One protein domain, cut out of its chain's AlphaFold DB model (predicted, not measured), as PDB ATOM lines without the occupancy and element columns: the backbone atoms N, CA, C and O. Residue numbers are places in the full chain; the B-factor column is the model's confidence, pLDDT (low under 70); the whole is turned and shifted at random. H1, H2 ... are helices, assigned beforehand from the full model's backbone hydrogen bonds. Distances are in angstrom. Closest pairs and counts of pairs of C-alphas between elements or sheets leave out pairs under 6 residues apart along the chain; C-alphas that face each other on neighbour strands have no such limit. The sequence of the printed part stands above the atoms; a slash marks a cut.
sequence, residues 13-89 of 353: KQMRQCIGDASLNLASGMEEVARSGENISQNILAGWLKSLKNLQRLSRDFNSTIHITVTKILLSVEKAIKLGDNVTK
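AT A GLANCE: This is residues 13 to 89 of the 353 residues of the protein "Hypothetical protein" of Rotaria sp. Silwood1 (UniProt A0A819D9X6). Three long helices run up and down, lengthwise: H2 and H3 form a close helical hairpin, and H1 folds back alongside H2 in a looser one. H2 is in the middle, and seen end-on the three make an open V with H2 at its corner, H1 and H3 staying apart. Residues 31 to 38, of which 31 to 36 belong to H1, stick out free. The printed part has 77 residues with three named helices, H1, H2 and H3 in chain order, and no named strand; its class is all helix. It is only just compact, close to loose, with a radius of gyration of the C-alphas of 13.5 A, and elongated, spanning 40 by 22 by 17 A.

HOW THE PARTS SIT: H1, residues 13 to 36, and H2, residues 42 to 59, form a hairpin and run opposite ways at a shallow tilt of 24 degrees. They only just touch, with 3 pairs of C-alphas within 8 A, through residues 19 to 26 of H1 and 48 to 55 of H2 alone; the closest C-alphas, of Leu 26 and Trp 48, are 7.6 A apart. H2 and H3, residues 64 to 89, form a second hairpin, opposite ways at a shallow tilt of 18 degrees. They touch with 16 pairs of C-alphas within 8 A, the closest being those of Ser 59 and His 67, 5.0 A apart. H1 and H3 are apart. In H1, H2 and H3 every O i to N i+4 pair is within hydrogen-bond range.

IN THESE COORDINATES: H1 begins at C-alpha 13 (45.539, -5.996, -11.923) and is 34.3 A from first to last C-alpha. H2 begins at C-alpha 42 (40.511, 14.023, 12.800) and is 25.5 A long. H3, 37.7 A long, ends at C-alpha 89 (39.812, 15.277, 26.331).

THE WHOLE: The C-alphas of Lys 13 and Lys 89, the two farthest apart, are 44.1 A apart. The printed part has no cut, and both links are tight. The mean pLDDT of the printed part is 74.3; 25 residues are under 70, among them 29 to 42.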
ATOM      1  N   LYS A  13      44.527  -7.028 -11.658       73.94
ATOM      2  CA  LYS A  13      45.539  -5.996 -11.923       73.94
ATOM      3  C   LYS A  13      45.092  -4.617 -11.434       73.94
ATOM      4  O   LYS A  13      45.844  -3.971 -10.709       73.94
ATOM      5  N   GLN A  14      43.860  -4.215 -11.744       70.38
ATOM      6  CA  GLN A  14      43.284  -2.954 -11.263       70.38
ATOM      7  C   GLN A  14      43.197  -2.920  -9.734       70.38
ATOM      8  O   GLN A  14      43.542  -1.918  -9.116       70.38
ATOM      9  N   MET A  15      42.816  -4.031  -9.098       66.25
ATOM     10  CA  MET A  15      42.734  -4.091  -7.640       66.25
ATOM     11  C   MET A  15      44.114  -4.020  -6.972       66.25
ATOM     12  O   MET A  15      44.263  -3.310  -5.979       66.25
ATOM     13  N   ARG A  16      45.136  -4.686  -7.532       67.62
ATOM     14  CA  ARG A  16      46.532  -4.544  -7.078       67.62
ATOM     15  C   ARG A  16      47.009  -3.099  -7.176       67.62
ATOM     16  O   ARG A  16      47.584  -2.596  -6.218       67.62
ATOM     17  N   GLN A  17      46.704  -2.425  -8.283       73.50
ATOM     18  CA  GLN A  17      47.034  -1.014  -8.459       73.50
ATOM     19  C   GLN A  17      46.336  -0.139  -7.408       73.50
ATOM     20  O   GLN A  17      47.002   0.627  -6.721       73.50
ATOM     21  N   CYS A  18      45.035  -0.335  -7.167       68.75
ATOM     22  CA  CYS A  18      44.315   0.395  -6.120       68.75
ATOM     23  C   CYS A  18      44.875   0.147  -4.708       68.75
ATOM     24  O   CYS A  18      44.898   1.067  -3.892       68.75
ATOM     25  N   ILE A  19      45.314  -1.079  -4.398       70.50
ATOM     26  CA  ILE A  19      45.948  -1.406  -3.110       70.50
ATOM     27  C   ILE A  19      47.319  -0.728  -3.000       70.50
ATOM     28  O   ILE A  19      47.627  -0.165  -1.948       70.50
ATOM     29  N   GLY A  20      48.117  -0.750  -4.071       72.62
ATOM     30  CA  GLY A  20      49.416  -0.083  -4.140       72.62
ATOM     31  C   GLY A  20      49.291   1.425  -3.943       72.62
ATOM     32  O   GLY A  20      49.941   1.984  -3.061       72.62
ATOM     33  N   ASP A  21      48.373   2.060  -4.669       69.12
ATOM     34  CA  ASP A  21      48.112   3.497  -4.579       69.12
ATOM     35  C   ASP A  21      47.586   3.884  -3.190       69.12
ATOM     36  O   ASP A  21      48.041   4.860  -2.594       69.12
ATOM     37  N   ALA A  22      46.669   3.098  -2.613       67.56
ATOM     38  CA  ALA A  22      46.177   3.333  -1.256       67.56
ATOM     39  C   ALA A  22      47.285   3.186  -0.201       67.56
ATOM     40  O   ALA A  22      47.340   3.977   0.741       67.56
ATOM     41  N   SER A  23      48.182   2.213  -0.368       68.56
ATOM     42  CA  SER A  23      49.304   1.983   0.547       68.56
ATOM     43  C   SER A  23      50.369   3.073   0.432       68.56
ATOM     44  O   SER A  23      50.897   3.513   1.450       68.56
ATOM     45  N   LEU A  24      50.656   3.556  -0.781       68.50
ATOM     46  CA  LEU A  24      51.579   4.668  -1.015       68.50
ATOM     47  C   LEU A  24      51.028   5.984  -0.467       68.50
ATOM     48  O   LEU A  24      51.752   6.701   0.217       68.50
ATOM     49  N   ASN A  25      49.741   6.266  -0.686       70.12
ATOM     50  CA  ASN A  25      49.082   7.446  -0.126       70.12
ATOM     51  C   ASN A  25      49.052   7.402   1.409       70.12
ATOM     52  O   ASN A  25      49.287   8.419   2.060       70.12
ATOM     53  N   LEU A  26      48.817   6.220   1.993       68.56
ATOM     54  CA  LEU A  26      48.874   6.025   3.441       68.56
ATOM     55  C   LEU A  26      50.298   6.240   3.974       68.56
ATOM     56  O   LEU A  26      50.479   6.972   4.939       68.56
ATOM     57  N   ALA A  27      51.311   5.654   3.328       65.50
ATOM     58  CA  ALA A  27      52.707   5.796   3.737       65.50
ATOM     59  C   ALA A  27      53.201   7.246   3.620       65.50
ATOM     60  O   ALA A  27      53.790   7.760   4.566       65.50
ATOM     61  N   SER A  28      52.904   7.919   2.506       70.56
ATOM     62  CA  SER A  28      53.262   9.324   2.293       70.56
ATOM     63  C   SER A  28      52.599  10.227   3.330       70.56
ATOM     64  O   SER A  28      53.256  11.086   3.911       70.56
ATOM     65  N   GLY A  29      51.314   9.992   3.617       69.56
ATOM     66  CA  GLY A  29      50.594  10.741   4.639       69.56
ATOM     67  C   GLY A  29      51.142  10.500   6.047       69.56
ATOM     68  O   GLY A  29      51.243  11.437   6.831       69.56
ATOM     69  N   MET A  30      51.553   9.272   6.376       63.94
ATOM     70  CA  MET A  30      52.178   8.970   7.668       63.94
ATOM     71  C   MET A  30      53.570   9.592   7.816       63.94
ATOM     72  O   MET A  30      53.916  10.045   8.903       63.94
ATOM     73  N   GLU A  31      54.355   9.646   6.740       66.00
ATOM     74  CA  GLU A  31      55.678  10.275   6.748       66.00
ATOM     75  C   GLU A  31      55.580  11.801   6.883       66.00
ATOM     76  O   GLU A  31      56.338  12.416   7.629       66.00
ATOM     77  N   GLU A  32      54.603  12.420   6.219       64.38
ATOM     78  CA  GLU A  32      54.331  13.856   6.324       64.38
ATOM     79  C   GLU A  32      53.786  14.246   7.706       64.38
ATOM     80  O   GLU A  32      54.185  15.264   8.275       64.38
ATOM     81  N   VAL A  33      52.966  13.386   8.310       59.38
ATOM     82  CA  VAL A  33      52.523  13.513   9.706       59.38
ATOM     83  C   VAL A  33      53.691  13.380  10.686       59.38
ATOM     84  O   VAL A  33      53.833  14.198  11.593       59.38
ATOM     85  N   ALA A  34      54.561  12.382  10.501       56.16
ATOM     86  CA  ALA A  34      55.736  12.198  11.350       56.16
ATOM     87  C   ALA A  34      56.712  13.382  11.247       56.16
ATOM     88  O   ALA A  34      57.383  13.713  12.223       56.16
ATOM     89  N   ARG A  35      56.773  14.031  10.077       59.03
ATOM     90  CA  ARG A  35      57.650  15.176   9.807       59.03
ATOM     91  C   ARG A  35      57.085  16.508  10.306       59.03
ATOM     92  O   ARG A  35      57.863  17.361  10.718       59.03
ATOM     93  N   SER A  36      55.767  16.697  10.252       57.56
ATOM     94  CA  SER A  36      55.121  17.962  10.637       57.56
ATOM     95  C   SER A  36      54.953  18.117  12.147       57.56
ATOM     96  O   SER A  36      54.934  19.242  12.632       57.56
ATOM     97  N   GLY A  37      54.848  17.021  12.911       47.97
ATOM     98  CA  GLY A  37      54.618  17.087  14.363       47.97
ATOM     99  C   GLY A  37      53.295  17.764  14.753       47.97
ATOM    100  O   GLY A  37      53.042  17.992  15.936       47.97
ATOM    101  N   GLU A  38      52.450  18.089  13.773       55.94
ATOM    102  CA  GLU A  38      51.165  18.738  13.967       55.94
ATOM    103  C   GLU A  38      50.088  17.699  14.284       55.94
ATOM    104  O   GLU A  38      50.124  16.554  13.823       55.94
ATOM    105  N   ASN A  39      49.106  18.111  15.091       61.78
ATOM    106  CA  ASN A  39      47.925  17.307  15.380       61.78
ATOM    107  C   ASN A  39      47.272  16.886  14.061       61.78
ATOM    108  O   ASN A  39      46.734  17.722  13.333       61.78
ATOM    109  N   ILE A  40      47.295  15.583  13.771       64.31
ATOM    110  CA  ILE A  40      46.582  15.023  12.627       64.31
ATOM    111  C   ILE A  40      45.125  15.445  12.770       64.31
ATOM    112  O   ILE A  40      44.456  15.057  13.730       64.31
ATOM    113  N   SER A  41      44.621  16.242  11.827       69.00
ATOM    114  CA  SER A  41      43.209  16.605  11.872       69.00
ATOM    115  C   SER A  41      42.380  15.317  11.830       69.00
ATOM    116  O   SER A  41      42.611  14.440  10.993       69.00
ATOM    117  N   GLN A  42      41.408  15.185  12.738       69.94
ATOM    118  CA  GLN A  42      40.511  14.023  12.800       69.94
ATOM    119  C   GLN A  42      39.875  13.710  11.430       69.94
ATOM    120  O   GLN A  42      39.580  12.555  11.127       69.94
ATOM    121  N   ASN A  43      39.751  14.719  10.560       71.56
ATOM    122  CA  ASN A  43      39.284  14.599   9.181       71.56
ATOM    123  C   ASN A  43      40.177  13.705   8.299       71.56
ATOM    124  O   ASN A  43      39.651  12.928   7.500       71.56
ATOM    125  N   ILE A  44      41.505  13.762   8.454       76.50
ATOM    126  CA  ILE A  44      42.446  12.920   7.692       76.50
ATOM    127  C   ILE A  44      42.329  11.461   8.149       76.50
ATOM    128  O   ILE A  44      42.157  10.565   7.321       76.50
ATOM    129  N   LEU A  45      42.317  11.222   9.466       76.50
ATOM    130  CA  LEU A  45      42.146   9.879  10.034       76.50
ATOM    131  C   LEU A  45      40.785   9.270   9.669       76.50
ATOM    132  O   LEU A  45      40.708   8.089   9.329       76.50
ATOM    133  N   ALA A  46      39.717  10.071   9.674       76.69
ATOM    134  CA  ALA A  46      38.391   9.640   9.235       76.69
ATOM    135  C   ALA A  46      38.374   9.258   7.744       76.69
ATOM    136  O   ALA A  46      37.775   8.244   7.369       76.69
ATOM    137  N   GLY A  47      39.073  10.027   6.899       82.12
ATOM    138  CA  GLY A  47      39.274   9.705   5.486       82.12
ATOM    139  C   GLY A  47      39.985   8.363   5.293       82.12
ATOM    140  O   GLY A  47      39.515   7.514   4.532       82.12
ATOM    141  N   TRP A  48      41.062   8.120   6.041       81.19
ATOM    142  CA  TRP A  48      41.807   6.858   5.991       81.19
ATOM    143  C   TRP A  48      40.985   5.670   6.479       81.19
ATOM    144  O   TRP A  48      40.958   4.626   5.825       81.19
ATOM    145  N   LEU A  49      40.251   5.833   7.582       82.19
ATOM    146  CA  LEU A  49      39.383   4.789   8.119       82.19
ATOM    147  C   LEU A  49      38.305   4.385   7.103       82.19
ATOM    148  O   LEU A  49      38.009   3.199   6.946       82.19
ATOM    149  N   LYS A  50      37.742   5.356   6.373       85.88
ATOM    150  CA  LYS A  50      36.772   5.101   5.300       85.88
ATOM    151  C   LYS A  50      37.392   4.289   4.158       85.88
ATOM    152  O   LYS A  50      36.793   3.303   3.725       85.88
ATOM    153  N   SER A  51      38.592   4.654   3.707       82.25
ATOM    154  CA  SER A  51      39.316   3.934   2.648       82.25
ATOM    155  C   SER A  51      39.686   2.506   3.058       82.25
ATOM    156  O   SER A  51      39.442   1.564   2.304       82.25
ATOM    157  N   LEU A  52      40.180   2.312   4.284       82.06
ATOM    158  CA  LEU A  52      40.523   0.988   4.806       82.06
ATOM    159  C   LEU A  52      39.290   0.086   4.977       82.06
ATOM    160  O   LEU A  52      39.346  -1.098   4.651       82.06
ATOM    161  N   LYS A  53      38.144   0.630   5.413       84.81
ATOM    162  CA  LYS A  53      36.879  -0.127   5.496       84.81
ATOM    163  C   LYS A  53      36.389  -0.578   4.118       84.81
ATOM    164  O   LYS A  53      35.867  -1.686   3.988       84.81
ATOM    165  N   ASN A  54      36.593   0.234   3.080       81.88
ATOM    166  CA  ASN A  54      36.295  -0.165   1.704       81.88
ATOM    167  C   ASN A  54      37.231  -1.285   1.223       81.88
ATOM    168  O   ASN A  54      36.751  -2.283   0.687       81.88
ATOM    169  N   LEU A  55      38.537  -1.184   1.493       78.75
ATOM    170  CA  LEU A  55      39.504  -2.251   1.195       78.75
ATOM    171  C   LEU A  55      39.200  -3.551   1.956       78.75
ATOM    172  O   LEU A  55      39.340  -4.644   1.408       78.75
ATOM    173  N   GLN A  56      38.729  -3.467   3.199       85.38
ATOM    174  CA  GLN A  56      38.340  -4.645   3.977       85.38
ATOM    175  C   GLN A  56      37.133  -5.365   3.361       85.38
ATOM    176  O   GLN A  56      37.092  -6.596   3.353       85.38
ATOM    177  N   ARG A  57      36.163  -4.613   2.825       83.06
ATOM    178  CA  ARG A  57      35.018  -5.186   2.100       83.06
ATOM    179  C   ARG A  57      35.465  -5.882   0.821       83.06
ATOM    180  O   ARG A  57      35.044  -7.006   0.594       83.06
ATOM    181  N   LEU A  58      36.340  -5.244   0.041       79.50
ATOM    182  CA  LEU A  58      36.843  -5.805  -1.215       79.50
ATOM    183  C   LEU A  58      37.731  -7.035  -0.989       79.50
ATOM    184  O   LEU A  58      37.612  -8.013  -1.709       79.50
ATOM    185  N   SER A  59      38.581  -7.033   0.041       82.19
ATOM    186  CA  SER A  59      39.498  -8.153   0.317       82.19
ATOM    187  C   SER A  59      38.806  -9.434   0.792       82.19
ATOM    188  O   SER A  59      39.371 -10.516   0.625       82.19
ATOM    189  N   ARG A  60      37.593  -9.334   1.356       79.75
ATOM    190  CA  ARG A  60      36.843 -10.476   1.908       79.75
ATOM    191  C   ARG A  60      36.574 -11.568   0.869       79.75
ATOM    192  O   ARG A  60      36.558 -12.741   1.226       79.75
ATOM    193  N   ASP A  61      36.406 -11.180  -0.390       77.69
ATOM    194  CA  ASP A  61      35.995 -12.091  -1.460       77.69
ATOM    195  C   ASP A  61      37.178 -12.685  -2.248       77.69
ATOM    196  O   ASP A  61      36.967 -13.538  -3.107       77.69
ATOM    197  N   PHE A  62      38.421 -12.273  -1.958       71.81
ATOM    198  CA  PHE A  62      39.579 -12.596  -2.805       71.81
ATOM    199  C   PHE A  62      40.651 -13.441  -2.121       71.81
ATOM    200  O   PHE A  62      41.060 -14.467  -2.659       71.81
ATOM    201  N   ASN A  63      41.162 -13.008  -0.965       82.50
ATOM    202  CA  ASN A  63      42.311 -13.662  -0.343       82.50
ATOM    203  C   ASN A  63      42.286 -13.471   1.177       82.50
ATOM    204  O   ASN A  63      42.316 -12.342   1.674       82.50
ATOM    205  N   SER A  64      42.271 -14.584   1.915       78.75
ATOM    206  CA  SER A  64      42.241 -14.587   3.381       78.75
ATOM    207  C   SER A  64      43.427 -13.847   3.996       78.75
ATOM    208  O   SER A  64      43.253 -13.161   4.997       78.75
ATOM    209  N   THR A  65      44.614 -13.924   3.389       74.94
ATOM    210  CA  THR A  65      45.824 -13.263   3.894       74.94
ATOM    211  C   THR A  65      45.714 -11.745   3.774       74.94
ATOM    212  O   THR A  65      45.924 -11.038   4.758       74.94
ATOM    213  N   ILE A  66      45.278 -11.235   2.614       78.56
ATOM    214  CA  ILE A  66      45.044  -9.793   2.409       78.56
ATOM    215  C   ILE A  66      43.975  -9.294   3.386       78.56
ATOM    216  O   ILE A  66      44.144  -8.252   4.019       78.56
ATOM    217  N   HIS A  67      42.896 -10.061   3.563       80.44
ATOM    218  CA  HIS A  67      41.824  -9.700   4.485       80.44
ATOM    219  C   HIS A  67      42.298  -9.608   5.944       80.44
ATOM    220  O   HIS A  67      41.938  -8.664   6.656       80.44
ATOM    221  N   ILE A  68      43.135 -10.552   6.388       80.81
ATOM    222  CA  ILE A  68      43.734 -10.541   7.730       80.81
ATOM    223  C   ILE A  68      44.628  -9.308   7.904       80.81
ATOM    224  O   ILE A  68      44.492  -8.600   8.903       80.81
ATOM    225  N   THR A  69      45.495  -9.010   6.933       81.81
ATOM    226  CA  THR A  69      46.406  -7.857   6.996       81.81
ATOM    227  C   THR A  69      45.643  -6.535   7.054       81.81
ATOM    228  O   THR A  69      45.883  -5.728   7.951       81.81
ATOM    229  N   VAL A  70      44.648  -6.336   6.181       82.06
ATOM    230  CA  VAL A  70      43.806  -5.125   6.188       82.06
ATOM    231  C   VAL A  70      43.044  -4.985   7.511       82.06
ATOM    232  O   VAL A  70      42.933  -3.885   8.051       82.06
ATOM    233  N   THR A  71      42.562  -6.094   8.076       84.56
ATOM    234  CA  THR A  71      41.860  -6.088   9.368       84.56
ATOM    235  C   THR A  71      42.788  -5.694  10.522       84.56
ATOM    236  O   THR A  71      42.388  -4.905  11.376       84.56
ATOM    237  N   LYS A  72      44.041  -6.172  10.537       83.19
ATOM    238  CA  LYS A  72      45.040  -5.760  11.539       83.19
ATOM    239  C   LYS A  72      45.343  -4.261  11.455       83.19
ATOM    240  O   LYS A  72      45.350  -3.591  12.482       83.19
ATOM    241  N   ILE A  73      45.528  -3.732  10.242       82.75
ATOM    242  CA  ILE A  73      45.782  -2.298  10.022       82.75
ATOM    243  C   ILE A  73      44.599  -1.459  10.526       82.75
ATOM    244  O   ILE A  73      44.801  -0.486  11.251       82.75
ATOM    245  N   LEU A  74      43.365  -1.867  10.209       84.88
ATOM    246  CA  LEU A  74      42.152  -1.193  10.680       84.88
ATOM    247  C   LEU A  74      42.071  -1.113  12.204       84.88
ATOM    248  O   LEU A  74      41.822  -0.035  12.742       84.88
ATOM    249  N   LEU A  75      42.313  -2.228  12.898       84.44
ATOM    250  CA  LEU A  75      42.278  -2.266  14.362       84.44
ATOM    251  C   LEU A  75      43.323  -1.333  14.983       84.44
ATOM    252  O   LEU A  75      43.035  -0.652  15.968       84.44
ATOM    253  N   SER A  76      44.517  -1.261  14.395       80.00
ATOM    254  CA  SER A  76      45.564  -0.357  14.868       80.00
ATOM    255  C   SER A  76      45.203   1.118  14.673       80.00
ATOM    256  O   SER A  76      45.413   1.915  15.588       80.00
ATOM    257  N   VAL A  77      44.610   1.484  13.530       81.19
ATOM    258  CA  VAL A  77      44.149   2.861  13.271       81.19
ATOM    259  C   VAL A  77      43.006   3.242  14.217       81.19
ATOM    260  O   VAL A  77      43.038   4.318  14.808       81.19
ATOM    261  N   GLU A  78      42.028   2.357  14.437       84.44
ATOM    262  CA  GLU A  78      40.932   2.618  15.384       84.44
ATOM    263  C   GLU A  78      41.439   2.785  16.825       84.44
ATOM    264  O   GLU A  78      40.930   3.630  17.565       84.44
ATOM    265  N   LYS A  79      42.468   2.028  17.227       82.50
ATOM    266  CA  LYS A  79      43.118   2.201  18.533       82.50
ATOM    267  C   LYS A  79      43.828   3.555  18.637       82.50
ATOM    268  O   LYS A  79      43.716   4.200  19.674       82.50
ATOM    269  N   ALA A  80      44.518   3.993  17.582       76.50
ATOM    270  CA  ALA A  80      45.198   5.288  17.554       76.50
ATOM    271  C   ALA A  80      44.211   6.466  17.654       76.50
ATOM    272  O   ALA A  80      44.445   7.383  18.435       76.50
ATOM    273  N   ILE A  81      43.075   6.398  16.946       80.81
ATOM    274  CA  ILE A  81      42.013   7.418  17.025       80.81
ATOM    275  C   ILE A  81      41.477   7.526  18.459       80.81
ATOM    276  O   ILE A  81      41.467   8.613  19.029       80.81
ATOM    277  N   LYS A  82      41.126   6.392  19.085       82.06
ATOM    278  CA  LYS A  82      40.626   6.368  20.473       82.06
ATOM    279  C   LYS A  82      41.625   6.950  21.476       82.06
ATOM    280  O   LYS A  82      41.221   7.576  22.450       82.06
ATOM    281  N   LEU A  83      42.923   6.728  21.262       77.06
ATOM    282  CA  LEU A  83      43.966   7.311  22.106       77.06
ATOM    283  C   LEU A  83      44.067   8.830  21.908       77.06
ATOM    284  O   LEU A  83      44.165   9.550  22.898       77.06
ATOM    285  N   GLY A  84      43.975   9.321  20.668       78.06
ATOM    286  CA  GLY A  84      43.946  10.759  20.370       78.06
ATOM    287  C   GLY A  84      42.746  11.483  20.992       78.06
ATOM    288  O   GLY A  84      42.897  12.576  21.542       78.06
ATOM    289  N   ASP A  85      41.570  10.851  20.991       76.38
ATOM    290  CA  ASP A  85      40.358  11.401  21.615       76.38
ATOM    291  C   ASP A  85      40.498  11.522  23.145       76.38
ATOM    292  O   ASP A  85      40.038  12.488  23.754       76.38
ATOM    293  N   ASN A  86      41.198  10.580  23.787       72.81
ATOM    294  CA  ASN A  86      41.466  10.646  25.226       72.81
ATOM    295  C   ASN A  86      42.464  11.760  25.588       72.81
ATOM    296  O   ASN A  86      42.297  12.411  26.617       72.81
ATOM    297  N   VAL A  87      43.475  11.999  24.744       67.69
ATOM    298  CA  VAL A  87      44.466  13.075  24.946       67.69
ATOM    299  C   VAL A  87      43.838  14.453  24.733       67.69
ATOM    300  O   VAL A  87      44.039  15.360  25.535       67.69
ATOM    301  N   THR A  88      43.027  14.623  23.690       67.94
ATOM    302  CA  THR A  88      42.305  15.888  23.470       67.94
ATOM    303  C   THR A  88      41.322  16.180  24.603       67.94
ATOM    304  O   THR A  88      41.227  17.324  25.051       67.94
ATOM    305  N   LYS A  89      40.663  15.148  25.144       75.25
ATOM    306  CA  LYS A  89      39.812  15.277  26.331       75.25
ATOM    307  C   LYS A  89      40.600  15.671  27.588       75.25
ATOM    308  O   LYS A  89      40.161  16.566  28.303       75.25
TER     309      LYS A  89